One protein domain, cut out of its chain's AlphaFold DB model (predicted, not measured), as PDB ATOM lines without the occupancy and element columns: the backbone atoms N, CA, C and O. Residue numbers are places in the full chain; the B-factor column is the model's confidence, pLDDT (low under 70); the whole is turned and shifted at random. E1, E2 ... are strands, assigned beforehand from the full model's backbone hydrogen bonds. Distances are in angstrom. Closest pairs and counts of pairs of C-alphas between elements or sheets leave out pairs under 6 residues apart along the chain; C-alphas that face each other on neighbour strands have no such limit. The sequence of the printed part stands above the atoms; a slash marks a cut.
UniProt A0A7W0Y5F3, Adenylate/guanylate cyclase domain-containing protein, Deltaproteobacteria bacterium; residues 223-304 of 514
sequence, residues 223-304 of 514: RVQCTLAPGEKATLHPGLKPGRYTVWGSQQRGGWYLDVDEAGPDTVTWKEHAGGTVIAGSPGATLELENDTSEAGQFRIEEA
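AT A GLANCE: This is residues 223 to 304 of the 514 residues of the protein "Adenylate/guanylate cyclase domain-containing protein" of Deltaproteobacteria bacterium (UniProt A0A7W0Y5F3). This is a sandwich, two sheets face to face with their strands running nearly the same line: a five-stranded sheet, strongly twisted and curled, covers a smaller sheet of three strands. The chain passes back and forth between the two sheets, and only the link from E3 to E4 joins strands of one sheet. The printed part has 82 residues with no named helix and eight named strands, E1 to E8 in order along the chain; the class is all strand. The large sheet runs E1, E8, E3, E4, E6 and the small one E2, E7, E5, both mixed. The whole is compact, with a radius of gyration of the C-alphas of 11.8 A, and elongated in outline, spanning 36 by 23 by 17 A.

IN THESE COORDINATES: E1, residues 223 to 228, is 16.5 A long and begins at C-alpha 223 (47.796, 29.840, 97.291). E2, residues 233 to 236, measures 10.1 A. E3, residues 243 to 248, measures 16.4 A, and E4, residues 256 to 260, 13.1 A. E5, residues 267 to 270, measures 9.5 A and begins at C-alpha 267 (50.170, 16.284, 87.300). E6, residues 278 to 281, measures 10.2 A, and E7, residues 286 to 290, 13.2 A. E8, residues 297 to 303, is the longest at 20.1 A and ends at C-alpha 303 (43.455, 33.102, 92.415).

HOW THE PARTS SIT: In the large sheet the edge strand E1 is antiparallel to E8 at 173 degrees, with N 226 and O 299 3.0 A apart, within hydrogen-bond range. E8 is antiparallel to E3 at 161 degrees, with N 246 and O 302 at 2.8 A. E3 and E4 form a hairpin, antiparallel at 148 degrees, with N 245 and O 258 at 2.8 A. E4 is parallel to the edge strand E6 at 33 degrees, with N 259 and O 279 at 2.8 A. In the small sheet the inner strand E7 is antiparallel to E2 at 160 degrees, with N 234 and O 289 at 2.9 A. E7 is parallel to E5 at 26 degrees, with N 270 and O 288 at 2.7 A. The facing parts of the two sheets are 9.7 A centre to centre, and their strands stand at 15 degrees. Between the sheets, the closest C-alphas of E5 and E6 are those of Val 268 and Gly 281, 6.1 A apart.

THE WHOLE: The two C-alphas farthest apart, those of Glu 262 and Ser 294, are 35.6 A from each other. The printed part has no cut and no long link; the links E1 to E2 and E6 to E7 are tight. The mean pLDDT of the printed part is 88.0, and residues 252 to 254 are under 70.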
ATOM      1  N   ARG A 223      47.928  31.249  96.883       87.44
ATOM      2  CA  ARG A 223      47.796  29.840  97.291       87.44
ATOM      3  C   ARG A 223      49.135  29.133  97.397       87.44
ATOM      4  O   ARG A 223      49.306  28.283  98.264       87.44
ATOM      5  N   VAL A 224      50.082  29.501  96.541       88.12
ATOM      6  CA  VAL A 224      51.436  28.948  96.539       88.12
ATOM      7  C   VAL A 224      52.421  30.092  96.440       88.12
ATOM      8  O   VAL A 224      52.267  30.961  95.586       88.12
ATOM      9  N   GLN A 225      53.446  30.079  97.289       87.31
ATOM     10  CA  GLN A 225      54.611  30.941  97.151       87.31
ATOM     11  C   GLN A 225      55.847  30.183  97.630       87.31
ATOM     12  O   GLN A 225      55.903  29.757  98.784       87.31
ATOM     13  N   CYS A 226      56.840  30.025  96.762       86.00
ATOM     14  CA  CYS A 226      58.111  29.404  97.117       86.00
ATOM     15  C   CYS A 226      59.279  30.107  96.422       86.00
ATOM     16  O   CYS A 226      59.095  30.828  95.441       86.00
ATOM     17  N   THR A 227      60.475  29.927  96.974       87.94
ATOM     18  CA  THR A 227      61.719  30.423  96.389       87.94
ATOM     19  C   THR A 227      62.602  29.227  96.102       87.94
ATOM     20  O   THR A 227      62.826  28.429  97.007       87.94
ATOM     21  N   LEU A 228      63.081  29.123  94.867       88.81
ATOM     22  CA  LEU A 228      63.957  28.045  94.421       88.81
ATOM     23  C   LEU A 228      65.310  28.609  93.997       88.81
ATOM     24  O   LEU A 228      65.372  29.631  93.312       88.81
ATOM     25  N   ALA A 229      66.391  27.938  94.376       92.12
ATOM     26  CA  ALA A 229      67.731  28.200  93.867       92.12
ATOM     27  C   ALA A 229      67.842  27.838  92.368       92.12
ATOM     28  O   ALA A 229      66.982  27.127  91.844       92.12
ATOM     29  N   PRO A 230      68.882  28.312  91.655       92.25
ATOM     30  CA  PRO A 230      69.130  27.916  90.267       92.25
ATOM     31  C   PRO A 230      69.204  26.389  90.114       92.25
ATOM     32  O   PRO A 230      69.962  25.733  90.832       92.25
ATOM     33  N   GLY A 231      68.427  25.824  89.190       89.75
ATOM     34  CA  GLY A 231      68.351  24.383  88.922       89.75
ATOM     35  C   GLY A 231      67.634  23.549  89.992       89.75
ATOM     36  O   GLY A 231      67.565  22.324  89.866       89.75
ATOM     37  N   GLU A 232      67.116  24.168  91.056       91.81
ATOM     38  CA  GLU A 232      66.351  23.463  92.083       91.81
ATOM     39  C   GLU A 232      64.976  23.051  91.541       91.81
ATOM     40  O   GLU A 232      64.338  23.780  90.777       91.81
ATOM     41  N   LYS A 233      64.514  21.868  91.957       90.81
ATOM     42  CA  LYS A 233      63.197  21.323  91.616       90.81
ATOM     43  C   LYS A 233      62.354  21.193  92.872       90.81
ATOM     44  O   LYS A 233      62.865  20.801  93.920       90.81
ATOM     45  N   ALA A 234      61.059  21.451  92.747       88.69
ATOM     46  CA  ALA A 234      60.100  21.226  93.814       88.69
ATOM     47  C   ALA A 234      58.841  20.530  93.298       88.69
ATOM     48  O   ALA A 234      58.411  20.714  92.160       88.69
ATOM     49  N   THR A 235      58.245  19.737  94.182       90.56
ATOM     50  CA  THR A 235      56.978  19.047  93.954       90.56
ATOM     51  C   THR A 235      56.002  19.481  95.036       90.56
ATOM     52  O   THR A 235      56.285  19.327  96.227       90.56
ATOM     53  N   LEU A 236      54.870  20.052  94.632       88.50
ATOM     54  CA  LEU A 236      53.880  20.642  95.531       88.50
ATOM     55  C   LEU A 236      52.506  20.015  95.292       88.50
ATOM     56  O   LEU A 236      52.123  19.784  94.152       88.50
ATOM     57  N   HIS A 237      51.729  19.814  96.353       88.75
ATOM     58  CA  HIS A 237      50.336  19.365  96.280       88.75
ATOM     59  C   HIS A 237      49.456  20.391  97.002       88.75
ATOM     60  O   HIS A 237      49.023  20.172  98.135       88.75
ATOM     61  N   PRO A 238      49.239  21.565  96.388       85.00
ATOM     62  CA  PRO A 238      48.585  22.687  97.056       85.00
ATOM     63  C   PRO A 238      47.094  22.479  97.351       85.00
ATOM     64  O   PRO A 238      46.532  23.273  98.103       85.00
ATOM     65  N   GLY A 239      46.443  21.463  96.770       87.31
ATOM     66  CA  GLY A 239      45.009  21.223  96.960       87.31
ATOM     67  C   GLY A 239      44.163  22.406  96.480       87.31
ATOM     68  O   GLY A 239      43.366  22.957  97.244       87.31
ATOM     69  N   LEU A 240      44.396  22.857  95.243       89.88
ATOM     70  CA  LEU A 240      43.690  24.010  94.687       89.88
ATOM     71  C   LEU A 240      42.206  23.680  94.524       89.88
ATOM     72  O   LEU A 240      41.836  22.618  94.037       89.88
ATOM     73  N   LYS A 241      41.333  24.611  94.907       90.88
ATOM     74  CA  LYS A 241      39.894  24.473  94.650       90.88
ATOM     75  C   LYS A 241      39.609  24.699  93.160       90.88
ATOM     76  O   LYS A 241      40.371  25.440  92.534       90.88
ATOM     77  N   PRO A 242      38.507  24.159  92.610       94.12
ATOM     78  CA  PRO A 242      38.107  24.461  91.244       94.12
ATOM     79  C   PRO A 242      38.038  25.969  90.978       94.12
ATOM     80  O   PRO A 242      37.497  26.729  91.791       94.12
ATOM     81  N   GLY A 243      38.601  26.401  89.853       93.19
ATOM     82  CA  GLY A 243      38.696  27.809  89.478       93.19
ATOM     83  C   GLY A 243      39.959  28.143  88.690       93.19
ATOM     84  O   GLY A 243      40.828  27.302  88.483       93.19
ATOM     85  N   ARG A 244      40.056  29.402  88.258       94.06
ATOM     86  CA  ARG A 244      41.208  29.919  87.512       94.06
ATOM     87  C   ARG A 244      42.229  30.563  88.439       94.06
ATOM     88  O   ARG A 244      41.882  31.404  89.275       94.06
ATOM     89  N   TYR A 245      43.495  30.239  88.218       93.12
ATOM     90  CA  TYR A 245      44.637  30.787  88.937       93.12
ATOM     91  C   TYR A 245      45.606  31.461  87.975       93.12
ATOM     92  O   TYR A 245      45.790  30.995  86.856       93.12
ATOM     93  N   THR A 246      46.231  32.543  88.419       91.44
ATOM     94  CA  THR A 246      47.373  33.149  87.739       91.44
ATOM     95  C   THR A 246      48.648  32.551  88.313       91.44
ATOM     96  O   THR A 246      48.828  32.482  89.532       91.44
ATOM     97  N   VAL A 247      49.536  32.124  87.427       90.44
ATOM     98  CA  VAL A 247      50.816  31.508  87.747       90.44
ATOM     99  C   VAL A 247      51.943  32.436  87.308       90.44
ATOM    100  O   VAL A 247      51.959  32.920  86.176       90.44
ATOM    101  N   TRP A 248      52.877  32.693  88.222       88.00
ATOM    102  CA  TRP A 248      53.972  33.647  88.060       88.00
ATOM    103  C   TRP A 248      55.331  32.956  88.203       88.00
ATOM    104  O   TRP A 248      55.618  32.370  89.251       88.00
ATOM    105  N   GLY A 249      56.168  33.058  87.168       82.81
ATOM    106  CA  GLY A 249      57.591  32.692  87.210       82.81
ATOM    107  C   GLY A 249      58.481  33.838  87.705       82.81
ATOM    108  O   GLY A 249      58.048  34.989  87.760       82.81
ATOM    109  N   SER A 250      59.735  33.534  88.048       74.00
ATOM    110  CA  SER A 250      60.626  34.487  88.725       74.00
ATOM    111  C   SER A 250      61.054  35.689  87.878       74.00
ATOM    112  O   SER A 250      61.250  36.772  88.425       74.00
ATOM    113  N   GLN A 251      61.180  35.512  86.558       70.88
ATOM    114  CA  GLN A 251      61.611  36.559  85.625       70.88
ATOM    115  C   GLN A 251      60.513  36.982  84.636       70.88
ATOM    116  O   GLN A 251      60.739  37.849  83.786       70.88
ATOM    117  N   GLN A 252      59.303  36.422  84.740       66.25
ATOM    118  CA  GLN A 252      58.245  36.689  83.772       66.25
ATOM    119  C   GLN A 252      57.602  38.067  83.954       66.25
ATOM    120  O   GLN A 252      57.042  38.403  84.999       66.25
ATOM    121  N   ARG A 253      57.571  38.839  82.862       61.69
ATOM    122  CA  ARG A 253      56.700  40.013  82.715       61.69
ATOM    123  C   ARG A 253      55.321  39.566  82.223       61.69
ATOM    124  O   ARG A 253      54.976  39.765  81.064       61.69
ATOM    125  N   GLY A 254      54.556  38.939  83.114       68.12
ATOM    126  CA  GLY A 254      53.168  38.534  82.873       68.12
ATOM    127  C   GLY A 254      52.918  37.067  83.202       68.12
ATOM    128  O   GLY A 254      53.666  36.199  82.769       68.12
ATOM    129  N   GLY A 255      51.865  36.806  83.976       82.19
ATOM    130  CA  GLY A 255      51.473  35.452  84.348       82.19
ATOM    131  C   GLY A 255      50.745  34.700  83.232       82.19
ATOM    132  O   GLY A 255      50.205  35.280  82.283       82.19
ATOM    133  N   TRP A 256      50.702  33.384  83.378       88.94
ATOM    134  CA  TRP A 256      49.836  32.486  82.614       88.94
ATOM    135  C   TRP A 256      48.776  31.888  83.545       88.94
ATOM    136  O   TRP A 256      48.798  32.126  84.751       88.94
ATOM    137  N   TYR A 257      47.800  31.175  82.997       92.81
ATOM    138  CA  TYR A 257      46.631  30.711  83.733       92.81
ATOM    139  C   TYR A 257      46.618  29.195  83.917       92.81
ATOM    140  O   TYR A 257      46.878  28.439  82.982       92.81
ATOM    141  N   LEU A 258      46.248  28.768  85.120       93.38
ATOM    142  CA  LEU A 258      45.925  27.389  85.458       93.38
ATOM    143  C   LEU A 258      44.423  27.297  85.750       93.38
ATOM    144  O   LEU A 258      43.956  27.855  86.746       93.38
ATOM    145  N   ASP A 259      43.684  26.604  84.890       95.25
ATOM    146  CA  ASP A 259      42.281  26.259  85.104       95.25
ATOM    147  C   ASP A 259      42.205  24.927  85.845       95.25
ATOM    148  O   ASP A 259      42.646  23.891  85.350       95.25
ATOM    149  N   VAL A 260      41.679  24.979  87.067       94.88
ATOM    150  CA  VAL A 260      41.519  23.811  87.928       94.88
ATOM    151  C   VAL A 260      40.085  23.311  87.839       94.88
ATOM    152  O   VAL A 260      39.158  24.020  88.239       94.88
ATOM    153  N   ASP A 261      39.906  22.086  87.353       94.50
ATOM    154  CA  ASP A 261      38.616  21.401  87.267       94.50
ATOM    155  C   ASP A 261      38.770  19.881  87.445       94.50
ATOM    156  O   ASP A 261      39.866  19.336  87.348       94.50
ATOM    157  N   GLU A 262      37.672  19.179  87.732       92.06
ATOM    158  CA  GLU A 262      37.684  17.727  88.000       92.06
ATOM    159  C   GLU A 262      38.160  16.874  86.806       92.06
ATOM    160  O   GLU A 262      38.476  15.701  86.984       92.06
ATOM    161  N   ALA A 263      38.185  17.429  85.590       90.88
ATOM    162  CA  ALA A 263      38.613  16.738  84.375       90.88
ATOM    163  C   ALA A 263      40.083  17.018  84.011       90.88
ATOM    164  O   ALA A 263      40.603  16.429  83.059       90.88
ATOM    165  N   GLY A 264      40.749  17.913  84.742       90.88
ATOM    166  CA  GLY A 264      42.140  18.265  84.521       90.88
ATOM    167  C   GLY A 264      43.118  17.137  84.880       90.88
ATOM    168  O   GLY A 264      42.766  16.176  85.562       90.88
ATOM    169  N   PRO A 265      44.377  17.224  84.422       94.31
ATOM    170  CA  PRO A 265      45.410  16.250  84.754       94.31
ATOM    171  C   PRO A 265      45.835  16.317  86.230       94.31
ATOM    172  O   PRO A 265      45.969  17.399  86.804       94.31
ATOM    173  N   ASP A 266      46.158  15.154  86.805       92.69
ATOM    174  CA  ASP A 266      46.660  15.007  88.185       92.69
ATOM    175  C   ASP A 266      48.131  15.405  88.368       92.69
ATOM    176  O   ASP A 266      48.638  15.441  89.490       92.69
ATOM    177  N   THR A 267      48.820  15.726  87.276       92.81
ATOM    178  CA  THR A 267      50.170  16.284  87.300       92.81
ATOM    179  C   THR A 267      50.231  17.459  86.341       92.81
ATOM    180  O   THR A 267      49.893  17.332  85.164       92.81
ATOM    181  N   VAL A 268      50.701  18.596  86.842       91.94
ATOM    182  CA  VAL A 268      50.927  19.807  86.061       91.94
ATOM    183  C   VAL A 268      52.397  20.170  86.180       91.94
ATOM    184  O   VAL A 268      52.895  20.473  87.266       91.94
ATOM    185  N   THR A 269      53.101  20.161  85.052       90.69
ATOM    186  CA  THR A 269      54.468  20.671  85.009       90.69
ATOM    187  C   THR A 269      54.426  22.187  84.885       90.69
ATOM    188  O   THR A 269      53.986  22.731  83.875       90.69
ATOM    189  N   TRP A 270      54.907  22.871  85.912       85.19
ATOM    190  CA  TRP A 270      55.085  24.311  85.933       85.19
ATOM    191  C   TRP A 270      56.328  24.670  85.122       85.19
ATOM    192  O   TRP A 270      57.440  24.749  85.640       85.19
ATOM    193  N   LYS A 271      56.120  24.891  83.825       82.25
ATOM    194  CA  LYS A 271      57.113  25.487  82.931       82.25
ATOM    195  C   LYS A 271      56.750  26.934  82.654       82.25
ATOM    196  O   LYS A 271      55.621  27.363  82.886       82.25
ATOM    197  N   GLU A 272      57.712  27.708  82.176       77.88
ATOM    198  CA  GLU A 272      57.390  29.023  81.650       77.88
ATOM    199  C   GLU A 272      56.549  28.890  80.378       77.88
ATOM    200  O   GLU A 272      56.908  28.194  79.426       77.88
ATOM    201  N   HIS A 273      55.414  29.583  80.367       80.94
ATOM    202  CA  HIS A 273      54.546  29.712  79.205       80.94
ATOM    203  C   HIS A 273      54.470  31.172  78.776       80.94
ATOM    204  O   HIS A 273      54.739  32.080  79.566       80.94
ATOM    205  N   ALA A 274      54.077  31.410  77.524       79.19
ATOM    206  CA  ALA A 274      53.747  32.759  77.085       79.19
ATOM    207  C   ALA A 274      52.612  33.326  77.955       79.19
ATOM    208  O   ALA A 274      51.670  32.606  78.302       79.19
ATOM    209  N   GLY A 275      52.692  34.615  78.291       80.62
ATOM    210  CA  GLY A 275      51.668  35.283  79.093       80.62
ATOM    211  C   GLY A 275      50.267  35.079  78.510       80.62
ATOM    212  O   GLY A 275      50.070  35.141  77.297       80.62
ATOM    213  N   GLY A 276      49.299  34.788  79.379       78.75
ATOM    214  CA  GLY A 276      47.915  34.503  78.988       78.75
ATOM    215  C   GLY A 276      47.638  33.088  78.465       78.75
ATOM    216  O   GLY A 276      46.475  32.771  78.215       78.75
ATOM    217  N   THR A 277      48.649  32.221  78.340       86.88
ATOM    218  CA  THR A 277      48.432  30.788  78.060       86.88
ATOM    219  C   THR A 277      47.572  30.168  79.159       86.88
ATOM    220  O   THR A 277      47.767  30.490  80.327       86.88
ATOM    221  N   VAL A 278      46.644  29.276  78.807       91.88
ATOM    222  CA  VAL A 278      45.809  28.542  79.772       91.88
ATOM    223  C   VAL A 278      46.175  27.063  79.740       91.88
ATOM    224  O   VAL A 278      46.253  26.469  78.664       91.88
ATOM    225  N   ILE A 279      46.386  26.472  80.912       93.44
ATOM    226  CA  ILE A 279      46.662  25.042  81.103       93.44
ATOM    227  C   ILE A 279      45.657  24.485  82.106       93.44
ATOM    228  O   ILE A 279      45.211  25.210  82.990       93.44
ATOM    229  N   ALA A 280      45.296  23.213  81.965       94.31
ATOM    230  CA  ALA A 280      44.377  22.532  82.872       94.31
ATOM    231  C   ALA A 280      45.121  21.789  83.995       94.31
ATOM    232  O   ALA A 280      46.230  21.294  83.785       94.31
ATOM    233  N   GLY A 281      44.479  21.641  85.152       94.06
ATOM    234  CA  GLY A 281      44.910  20.776  86.255       94.06
ATOM    235  C   GLY A 281      43.724  20.276  87.080       94.06
ATOM    236  O   GLY A 281      42.668  20.900  87.073       94.06
ATOM    237  N   SER A 282      43.879  19.159  87.788       94.19
ATOM    238  CA  SER A 282      42.871  18.694  88.752       94.19
ATOM    239  C   SER A 282      43.020  19.377  90.122       94.19
ATOM    240  O   SER A 282      44.101  19.877  90.454       94.19
ATOM    241  N   PRO A 283      41.978  19.404  90.979       91.38
ATOM    242  CA  PRO A 283      42.087  19.936  92.342       91.38
ATOM    243  C   PRO A 283      43.176  19.264  93.192       91.38
ATOM    244  O   PRO A 283      43.785  19.891  94.063       91.38
ATOM    245  N   GLY A 284      43.431  17.980  92.927       88.69
ATOM    246  CA  GLY A 284      44.474  17.180  93.568       88.69
ATOM    247  C   GLY A 284      45.821  17.209  92.846       88.69
ATOM    248  O   GLY A 284      46.715  16.458  93.238       88.69
ATOM    249  N   ALA A 285      45.970  18.036  91.805       90.81
ATOM    250  CA  ALA A 285      47.125  17.971  90.932       90.81
ATOM    251  C   ALA A 285      48.444  18.206  91.672       90.81
ATOM    252  O   ALA A 285      48.608  19.126  92.481       90.81
ATOM    253  N   THR A 286      49.412  17.368  91.330       91.81
ATOM    254  CA  THR A 286      50.812  17.510  91.697       91.81
ATOM    255  C   THR A 286      51.444  18.556  90.794       91.81
ATOM    256  O   THR A 286      51.470  18.395  89.575       91.81
ATOM    257  N   LEU A 287      51.964  19.626  91.383       91.62
ATOM    258  CA  LEU A 287      52.689  20.661  90.663       91.62
ATOM    259  C   LEU A 287      54.182  20.356  90.694       91.62
ATOM    260  O   LEU A 287      54.798  20.356  91.761       91.62
ATOM    261  N   GLU A 288      54.760  20.118  89.525       92.31
ATOM    262  CA  GLU A 288      56.194  19.892  89.350       92.31
ATOM    263  C   GLU A 288      56.831  21.156  88.786       92.31
ATOM    264  O   GLU A 288      56.560  21.521  87.644       92.31
ATOM    265  N   LEU A 289      57.665  21.827  89.576       89.94
ATOM    266  CA  LEU A 289      58.354  23.046  89.162       89.94
ATOM    267  C   LEU A 289      59.872  22.874  89.195       89.94
ATOM    268  O   LEU A 289      60.423  22.165  90.038       89.94
ATOM    269  N   GLU A 290      60.542  23.559  88.279       89.25
ATOM    270  CA  GLU A 290      61.996  23.640  88.177       89.25
ATOM    271  C   GLU A 290      62.369  25.093  87.914       89.25
ATOM    272  O   GLU A 290      61.779  25.737  87.048       89.25
ATOM    273  N   ASN A 291      63.335  25.614  88.667       89.69
ATOM    274  CA  ASN A 291      63.914  26.911  88.355       89.69
ATOM    275  C   ASN A 291      65.023  26.732  87.318       89.69
ATOM    276  O   ASN A 291      66.168  26.448  87.663       89.69
ATOM    277  N   ASP A 292      64.681  26.901  86.048       86.44
ATOM    278  CA  ASP A 292      65.598  26.816  84.909       86.44
ATOM    279  C   ASP A 292      66.430  28.094  84.692       86.44
ATOM    280  O   ASP A 292      67.261  28.154  83.781       86.44
ATOM    281  N   THR A 293      66.266  29.104  85.553       85.38
ATOM    282  CA  THR A 293      67.038  30.350  85.499       85.38
ATOM    283  C   THR A 293      68.383  30.237  86.226       85.38
ATOM    284  O   THR A 293      68.613  29.359  87.059       85.38
ATOM    285  N   SER A 294      69.299  31.164  85.927       88.19
ATOM    286  CA  SER A 294      70.621  31.239  86.565       88.19
ATOM    287  C   SER A 294      70.612  31.884  87.953       88.19
ATOM    288  O   SER A 294      71.661  31.962  88.592       88.19
ATOM    289  N   GLU A 295      69.464  32.374  88.419       89.50
ATOM    290  CA  GLU A 295      69.320  33.082  89.692       89.50
ATOM    291  C   GLU A 295      68.237  32.443  90.564       89.50
ATOM    292  O   GLU A 295      67.399  31.675  90.096       89.50
ATOM    293  N   ALA A 296      68.269  32.721  91.866       88.75
ATOM    294  CA  ALA A 296      67.191  32.280  92.737       88.75
ATOM    295  C   ALA A 296      65.894  33.002  92.353       88.75
ATOM    296  O   ALA A 296      65.879  34.222  92.188       88.75
ATOM    297  N   GLY A 297      64.804  32.250  92.231       85.50
ATOM    298  CA  GLY A 297      63.540  32.754  91.718       85.50
ATOM    299  C   GLY A 297      62.385  32.599  92.698       85.50
ATOM    300  O   GLY A 297      62.309  31.596  93.405       85.50
ATOM    301  N   GLN A 298      61.470  33.573  92.733       86.62
ATOM    302  CA  GLN A 298      60.187  33.429  93.423       86.62
ATOM    303  C   GLN A 298      59.123  32.906  92.450       86.62
ATOM    304  O   GLN A 298      58.931  33.470  91.378       86.62
ATOM    305  N   PHE A 299      58.406  31.867  92.867       87.75
ATOM    306  CA  PHE A 299      57.333  31.228  92.112       87.75
ATOM    307  C   PHE A 299      56.030  31.367  92.888       87.75
ATOM    308  O   PHE A 299      55.990  31.073  94.091       87.75
ATOM    309  N   ARG A 300      54.966  31.834  92.224       89.69
ATOM    310  CA  ARG A 300      53.683  32.128  92.878       89.69
ATOM    311  C   ARG A 300      52.481  31.626  92.081       89.69
ATOM    312  O   ARG A 300      52.434  31.790  90.869       89.69
ATOM    313  N   ILE A 301      51.492  31.077  92.786       90.75
ATOM    314  CA  ILE A 301      50.149  30.803  92.255       90.75
ATOM    315  C   ILE A 301      49.145  31.564  93.100       90.75
ATOM    316  O   ILE A 301      49.150  31.467  94.331       90.75
ATOM    317  N   GLU A 302      48.267  32.298  92.437       91.00
ATOM    318  CA  GLU A 302      47.223  33.080  93.081       91.00
ATOM    319  C   GLU A 302      45.890  32.935  92.352       91.00
ATOM    320  O   GLU A 302      45.858  32.681  91.155       91.00
ATOM    321  N   GLU A 303      44.772  33.076  93.059       90.31
ATOM    322  CA  GLU A 303      43.455  33.102  92.415       90.31
ATOM    323  C   GLU A 303      43.398  34.237  91.393       90.31
ATOM    324  O   GLU A 303      43.620  35.393  91.749       90.31
ATOM    325  N   ALA A 304      43.068  33.933  90.136       86.00
ATOM    326  CA  ALA A 304      43.025  34.941  89.078       86.00
ATOM    327  C   ALA A 304      41.879  35.934  89.300       86.00
ATOM    328  O   ALA A 304      42.024  37.129  89.048       86.00
TER     329      ALA A 304